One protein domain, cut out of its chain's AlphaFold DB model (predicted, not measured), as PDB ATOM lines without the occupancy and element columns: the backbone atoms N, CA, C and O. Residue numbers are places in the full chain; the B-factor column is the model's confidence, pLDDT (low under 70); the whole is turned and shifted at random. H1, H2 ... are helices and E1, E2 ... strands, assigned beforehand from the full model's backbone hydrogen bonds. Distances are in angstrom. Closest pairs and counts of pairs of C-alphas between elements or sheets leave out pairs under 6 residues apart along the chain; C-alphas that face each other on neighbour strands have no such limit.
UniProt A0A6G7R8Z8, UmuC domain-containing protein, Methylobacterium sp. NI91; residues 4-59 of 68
ATOM      1  N   ALA A   4      37.230  36.997  30.935       96.31
ATOM      2  CA  ALA A   4      37.595  38.005  31.934       96.31
ATOM      3  C   ALA A   4      37.813  39.403  31.323       96.31
ATOM      4  O   ALA A   4      37.567  40.418  31.968       96.31
ATOM      5  N   THR A   5      38.263  39.478  30.071       98.00
ATOM      6  CA  THR A   5      38.362  40.748  29.341       98.00
ATOM      7  C   THR A   5      36.986  41.225  28.903       98.00
ATOM      8  O   THR A   5      36.662  42.381  29.151       98.00
ATOM      9  N   ALA A   6      36.155  40.337  28.351       97.50
ATOM     10  CA  ALA A   6      34.799  40.675  27.917       97.50
ATOM     11  C   ALA A   6      33.964  41.296  29.053       97.50
ATOM     12  O   ALA A   6      33.358  42.347  28.870       97.50
ATOM     13  N   ARG A   7      34.021  40.716  30.262       96.81
ATOM     14  CA  ARG A   7      33.293  41.230  31.436       96.81
ATOM     15  C   ARG A   7      33.800  42.581  31.949       96.81
ATOM     16  O   ARG A   7      33.026  43.350  32.499       96.81
ATOM     17  N   ARG A   8      35.095  42.881  31.797       97.31
ATOM     18  CA  ARG A   8      35.640  44.204  32.163       97.31
ATOM     19  C   ARG A   8      35.181  45.295  31.198       97.31
ATOM     20  O   ARG A   8      35.020  46.431  31.620       97.31
ATOM     21  N   LEU A   9      35.000  44.947  29.923       97.88
ATOM     22  CA  LEU A   9      34.543  45.873  28.884       97.88
ATOM     23  C   LEU A   9      33.028  46.103  28.931       97.88
ATOM     24  O   LEU A   9      32.569  47.184  28.583       97.88
ATOM     25  N   CYS A  10      32.259  45.103  29.366       97.81
ATOM     26  CA  CYS A  10      30.812  45.190  29.515       97.81
ATOM     27  C   CYS A  10      30.386  44.500  30.818       97.81
ATOM     28  O   CYS A  10      30.390  43.271  30.913       97.81
ATOM     29  N   LEU A  11      30.058  45.303  31.836       95.62
ATOM     30  CA  LEU A  11      29.750  44.814  33.186       95.62
ATOM     31  C   LEU A  11      28.425  44.045  33.248       95.62
ATOM     32  O   LEU A  11      28.329  43.076  34.003       95.62
ATOM     33  N   ASP A  12      27.465  44.423  32.404       97.44
ATOM     34  CA  ASP A  12      26.144  43.793  32.295       97.44
ATOM     35  C   ASP A  12      26.129  42.594  31.328       97.44
ATOM     36  O   ASP A  12      25.071  42.068  30.979       97.44
ATOM     37  N   LEU A  13      27.304  42.140  30.874       97.38
ATOM     38  CA  LEU A  13      27.428  41.001  29.970       97.38
ATOM     39  C   LEU A  13      26.860  39.720  30.601       97.38
ATOM     40  O   LEU A  13      27.347  39.231  31.623       97.38
ATOM     41  N   VAL A  14      25.877  39.125  29.924       96.94
ATOM     42  CA  VAL A  14      25.273  37.844  30.305       96.94
ATOM     43  C   VAL A  14      26.028  36.689  29.642       96.94
ATOM     44  O   VAL A  14      26.111  36.604  28.418       96.94
ATOM     45  N   PHE A  15      26.544  35.757  30.446       96.31
ATOM     46  CA  PHE A  15      27.201  34.543  29.951       96.31
ATOM     47  C   PHE A  15      26.207  33.379  29.865       96.31
ATOM     48  O   PHE A  15      25.812  32.807  30.882       96.31
ATOM     49  N   GLY A  16      25.825  33.007  28.643       95.19
ATOM     50  CA  GLY A  16      24.998  31.829  28.372       95.19
ATOM     51  C   GLY A  16      25.817  30.539  28.277       95.19
ATOM     52  O   GLY A  16      26.952  30.544  27.799       95.19
ATOM     53  N   ARG A  17      25.235  29.406  28.697       96.88
ATOM     54  CA  ARG A  17      25.796  28.079  28.389       96.88
ATOM     55  C   ARG A  17      25.480  27.705  26.935       96.88
ATOM     56  O   ARG A  17      24.347  27.931  26.507       96.88
ATOM     57  N   PRO A  18      26.424  27.105  26.191       96.38
ATOM     58  CA  PRO A  18      26.184  26.727  24.805       96.38
ATOM     59  C   PRO A  18      25.153  25.597  24.707       96.38
ATOM     60  O   PRO A  18      25.223  24.605  25.434       96.38
ATOM     61  N   ARG A  19      24.212  25.741  23.773       97.62
ATOM     62  CA  ARG A  19      23.170  24.759  23.437       97.62
ATOM     63  C   ARG A  19      23.451  24.129  22.069       97.62
ATOM     64  O   ARG A  19      22.689  24.315  21.129       97.62
ATOM     65  N   PHE A  20      24.565  23.403  21.958       97.56
ATOM     66  CA  PHE A  20      25.066  22.906  20.666       97.56
ATOM     67  C   PHE A  20      24.086  22.021  19.890       97.56
ATOM     68  O   PHE A  20      24.130  22.029  18.667       97.56
ATOM     69  N   GLU A  21      23.225  21.271  20.575       98.12
ATOM     70  CA  GLU A  21      22.199  20.448  19.925       98.12
ATOM     71  C   GLU A  21      21.182  21.328  19.182       98.12
ATOM     72  O   GLU A  21      21.067  21.208  17.966       98.12
ATOM     73  N   ALA A  22      20.589  22.313  19.860       97.94
ATOM     74  CA  ALA A  22      19.699  23.288  19.233       97.94
ATOM     75  C   ALA A  22      20.371  24.065  18.082       97.94
ATOM     76  O   ALA A  22      19.752  24.274  17.044       97.94
ATOM     77  N   TYR A  23      21.641  24.463  18.230       97.62
ATOM     78  CA  TYR A  23      22.365  25.170  17.162       97.62
ATOM     79  C   TYR A  23      22.551  24.296  15.917       97.62
ATOM     80  O   TYR A  23      22.395  24.775  14.799       97.62
ATOM     81  N   ARG A  24      22.862  23.005  16.101       97.75
ATOM     82  CA  ARG A  24      22.992  22.040  15.000       97.75
ATOM     83  C   ARG A  24      21.654  21.740  14.341       97.75
ATOM     84  O   ARG A  24      21.620  21.636  13.123       97.75
ATOM     85  N   ALA A  25      20.586  21.609  15.126       98.25
ATOM     86  CA  ALA A  25      19.249  21.345  14.610       98.25
ATOM     87  C   ALA A  25      18.782  22.471  13.676       98.25
ATOM     88  O   ALA A  25      18.428  22.206  12.534       98.25
ATOM     89  N   VAL A  26      18.892  23.727  14.123       97.56
ATOM     90  CA  VAL A  26      18.510  24.894  13.309       97.56
ATOM     91  C   VAL A  26      19.443  25.067  12.106       97.56
ATOM     92  O   VAL A  26      18.988  25.358  11.007       97.56
ATOM     93  N   SER A  27      20.749  24.839  12.279       97.56
ATOM     94  CA  SER A  27      21.708  24.833  11.165       97.56
ATOM     95  C   SER A  27      21.323  23.825  10.075       97.56
ATOM     96  O   SER A  27      21.408  24.137   8.891       97.56
ATOM     97  N   ALA A  28      20.880  22.625  10.462       96.12
ATOM     98  CA  ALA A  28      20.448  21.598   9.521       96.12
ATOM     99  C   ALA A  28      19.149  21.973   8.791       96.12
ATOM    100  O   ALA A  28      19.060  21.730   7.595       96.12
ATOM    101  N   GLU A  29      18.186  22.591   9.483       96.69
ATOM    102  CA  GLU A  29      16.946  23.110   8.881       96.69
ATOM    103  C   GLU A  29      17.256  24.147   7.793       96.69
ATOM    104  O   GLU A  29      16.885  23.961   6.640       96.69
ATOM    105  N   ILE A  30      18.062  25.159   8.122       93.56
ATOM    106  CA  ILE A  30      18.467  26.206   7.174       93.56
ATOM    107  C   ILE A  30      19.203  25.618   5.959       93.56
ATOM    108  O   ILE A  30      19.005  26.058   4.829       93.56
ATOM    109  N   ARG A  31      20.080  24.631   6.172       92.38
ATOM    110  CA  ARG A  31      20.798  23.974   5.069       92.38
ATOM    111  C   ARG A  31      19.860  23.194   4.160       92.38
ATOM    112  O   ARG A  31      20.038  23.271   2.952       92.38
ATOM    113  N   ALA A  32      18.879  22.489   4.721       92.31
ATOM    114  CA  ALA A  32      17.883  21.768   3.936       92.31
ATOM    115  C   ALA A  32      17.088  22.725   3.033       92.31
ATOM    116  O   ALA A  32      16.920  22.436   1.849       92.31
ATOM    117  N   ASP A  33      16.701  23.895   3.552       89.25
ATOM    118  CA  ASP A  33      16.028  24.932   2.760       89.25
ATOM    119  C   ASP A  33      16.913  25.421   1.598       89.25
ATOM    120  O   ASP A  33      16.452  25.588   0.469       89.25
ATOM    121  N   PHE A  34      18.213  25.631   1.834       87.12
ATOM    122  CA  PHE A  34      19.129  26.035   0.765       87.12
ATOM    123  C   PHE A  34      19.388  24.927  -0.264       87.12
ATOM    124  O   PHE A  34      19.459  25.232  -1.454       87.12
ATOM    125  N   GLU A  35      19.516  23.670   0.164       86.88
ATOM    126  CA  GLU A  35      19.687  22.508  -0.721       86.88
ATOM    127  C   GLU A  35      18.479  22.305  -1.654       86.88
ATOM    128  O   GLU A  35      18.645  21.815  -2.770       86.88
ATOM    129  N   GLU A  36      17.273  22.720  -1.249       85.56
ATOM    130  CA  GLU A  36      16.084  22.700  -2.115       85.56
ATOM    131  C   GLU A  36      16.168  23.732  -3.253       85.56
ATOM    132  O   GLU A  36      15.699  23.488  -4.368       85.56
ATOM    133  N   HIS A  37      16.760  24.898  -2.990       78.88
ATOM    134  CA  HIS A  37      16.735  26.032  -3.916       78.88
ATOM    135  C   HIS A  37      18.004  26.193  -4.751       78.88
ATOM    136  O   HIS A  37      17.957  26.826  -5.811       78.88
ATOM    137  N   MET A  38      19.132  25.660  -4.286       78.00
ATOM    138  CA  MET A  38      20.443  25.872  -4.886       78.00
ATOM    139  C   MET A  38      21.087  24.537  -5.262       78.00
ATOM    140  O   MET A  38      21.182  23.638  -4.431       78.00
ATOM    141  N   PRO A  39      21.588  24.398  -6.501       76.25
ATOM    142  CA  PRO A  39      22.166  23.140  -6.969       76.25
ATOM    143  C   PRO A  39      23.517  22.816  -6.314       76.25
ATOM    144  O   PRO A  39      23.938  21.662  -6.339       76.25
ATOM    145  N   SER A  40      24.211  23.820  -5.765       85.69
ATOM    146  CA  SER A  40      25.527  23.660  -5.148       85.69
ATOM    147  C   SER A  40      25.667  24.552  -3.915       85.69
ATOM    148  O   SER A  40      25.745  25.779  -4.022       85.69
ATOM    149  N   ILE A  41      25.724  23.906  -2.751       89.62
ATOM    150  CA  ILE A  41      26.007  24.507  -1.447       89.62
ATOM    151  C   ILE A  41      27.155  23.747  -0.773       89.62
ATOM    152  O   ILE A  41      27.180  22.517  -0.766       89.62
ATOM    153  N   GLU A  42      28.095  24.478  -0.177       93.31
ATOM    154  CA  GLU A  42      29.206  23.919   0.599       93.31
ATOM    155  C   GLU A  42      29.177  24.462   2.038       93.31
ATOM    156  O   GLU A  42      29.464  25.642   2.260       93.31
ATOM    157  N   PRO A  43      28.843  23.639   3.048       92.06
ATOM    158  CA  PRO A  43      28.807  24.095   4.434       92.06
ATOM    159  C   PRO A  43      30.207  24.363   5.009       92.06
ATOM    160  O   PRO A  43      31.032  23.455   5.075       92.06
ATOM    161  N   ALA A  44      30.443  25.574   5.521       94.94
ATOM    162  CA  ALA A  44      31.726  25.988   6.106       94.94
ATOM    163  C   ALA A  44      31.708  25.973   7.647       94.94
ATOM    164  O   ALA A  44      32.660  25.525   8.290       94.94
ATOM    165  N   ALA A  45      30.596  26.402   8.250       95.88
ATOM    166  CA  ALA A  45      30.356  26.393   9.694       95.88
ATOM    167  C   ALA A  45      28.871  26.125   9.989       95.88
ATOM    168  O   ALA A  45      28.088  25.868   9.076       95.88
ATOM    169  N   LEU A  46      28.452  26.137  11.259       96.06
ATOM    170  CA  LEU A  46      27.030  25.941  11.599       96.06
ATOM    171  C   LEU A  46      26.139  27.021  10.966       96.06
ATOM    172  O   LEU A  46      25.041  26.728  10.509       96.06
ATOM    173  N   ASP A  47      26.629  28.243  10.918       95.56
ATOM    174  CA  ASP A  47      25.943  29.440  10.449       95.56
ATOM    175  C   ASP A  47      26.520  29.987   9.136       95.56
ATOM    176  O   ASP A  47      26.143  31.072   8.706       95.56
ATOM    177  N   GLU A  48      27.403  29.232   8.473       95.31
ATOM    178  CA  GLU A  48      28.083  29.670   7.251       95.31
ATOM    179  C   GLU A  48      28.105  28.569   6.185       95.31
ATOM    180  O   GLU A  48      28.380  27.397   6.474       95.31
ATOM    181  N   ALA A  49      27.873  28.959   4.932       93.25
ATOM    182  CA  ALA A  49      28.012  28.111   3.754       93.25
ATOM    183  C   ALA A  49      28.365  28.954   2.520       93.25
ATOM    184  O   ALA A  49      27.964  30.116   2.424       93.25
ATOM    185  N   TYR A  50      29.090  28.362   1.574       90.94
ATOM    186  CA  TYR A  50      29.288  28.922   0.241       90.94
ATOM    187  C   TYR A  50      28.167  28.460  -0.684       90.94
ATOM    188  O   TYR A  50      27.744  27.305  -0.625       90.94
ATOM    189  N   LEU A  51      27.704  29.360  -1.550       87.88
ATOM    190  CA  LEU A  51      26.691  29.075  -2.558       87.88
ATOM    191  C   LEU A  51      27.239  29.460  -3.929       87.88
ATOM    192  O   LEU A  51      27.769  30.562  -4.093       87.88
ATOM    193  N   ASP A  52      27.096  28.567  -4.906       85.94
ATOM    194  CA  ASP A  52      27.394  28.907  -6.296       85.94
ATOM    195  C   ASP A  52      26.186  29.607  -6.921       85.94
ATOM    196  O   ASP A  52      25.132  29.009  -7.141       85.94
ATOM    197  N   VAL A  53      26.353  30.898  -7.195       82.19
ATOM    198  CA  VAL A  53      25.313  31.760  -7.764       82.19
ATOM    199  C   VAL A  53      25.533  32.062  -9.247       82.19
ATOM    200  O   VAL A  53      24.840  32.916  -9.799       82.19
ATOM    201  N   THR A  54      26.462  31.367  -9.914       81.19
ATOM    202  CA  THR A  54      26.818  31.614 -11.324       81.19
ATOM    203  C   THR A  54      25.594  31.581 -12.249       81.19
ATOM    204  O   THR A  54      25.449  32.446 -13.111       81.19
ATOM    205  N   ASP A  55      24.660  30.653 -12.012       72.00
ATOM    206  CA  ASP A  55      23.416  30.496 -12.784       72.00
ATOM    207  C   ASP A  55      22.155  30.994 -12.043       72.00
ATOM    208  O   ASP A  55      21.021  30.746 -12.476       72.00
ATOM    209  N   ALA A  56      22.313  31.731 -10.936       65.19
ATOM    210  CA  ALA A  56      21.208  32.134 -10.054       65.19
ATOM    211  C   ALA A  56      20.160  33.040 -10.727       65.19
ATOM    212  O   ALA A  56      19.037  33.142 -10.235       65.19
ATOM    213  N   ALA A  57      20.459  33.620 -11.896       59.00
ATOM    214  CA  ALA A  57      19.510  34.384 -12.713       59.00
ATOM    215  C   ALA A  57      18.244  33.592 -13.119       59.00
ATOM    216  O   ALA A  57      17.260  34.188 -13.556       59.00
ATOM    217  N   ARG A  58      18.247  32.257 -12.986       53.03
ATOM    218  CA  ARG A  58      17.077  31.393 -13.224       53.03
ATOM    219  C   ARG A  58      16.253  31.082 -11.971       53.03
ATOM    220  O   ARG A  58      15.182  30.499 -12.119       53.03
ATOM    221  N   CYS A  59      16.718  31.445 -10.773       52.53
ATOM    222  CA  CYS A  59      16.028  31.150  -9.520       52.53
ATOM    223  C   CYS A  59      15.265  32.395  -9.022       52.53
ATOM    224  O   CYS A  59      15.879  33.340  -8.525       52.53
TER     225      CYS A  59
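Overview. This is residues 4 to 59 of the 68 residues of the protein "UmuC domain-containing protein" of Methylobacterium sp. NI91 (UniProt A0A6G7R8Z8). A small hairpin, E1 and E2, sits beside residues 27 to 35 of the long helix H2, and from H2's first end an arm leads away to the short helix H1. Residues 8 to 14, of which 8 and 9 belong to H1, stand free. The printed part has 56 residues, with named elements in the order H1, H2, E1, E2, mostly helix, the sheet E1 - E2 antiparallel. It is extended, with a radius of gyration of the C-alphas of 17.2 A and spans of 50 by 23 by 15 A.

Along the chain. Strands E1, residues 41 to 43, and E2, residues 49 to 51, each measure 6.5 A; C-alpha 51 is at (26.691, 29.075, -2.558). H2, residues 20 to 37, measures 26.1 A. H1, residues 4 to 9, measures 9.0 A from C-alpha 4 at (37.595, 38.005, 31.934).

Arrangement. In the hairpin E1 and E2, at 166 degrees, N 42 and O 50 are 2.9 A apart, within hydrogen-bond range. The closest C-alphas of H2 and E1, Glu 35 and Ile 41, are 6.7 A apart. H2 and E2 are only just apart, at 8.4 A. H1 is apart from H2, E1 and E2. Every O i to N i+4 pair is within range in H1, and 13 of 14 in H2.

Size, cuts and confidence. The farthest C-alphas, Arg 8 and Arg 58, are 50.7 A apart. The printed part has no cut and no long link. Residues 56 to 59 have pLDDT under 70.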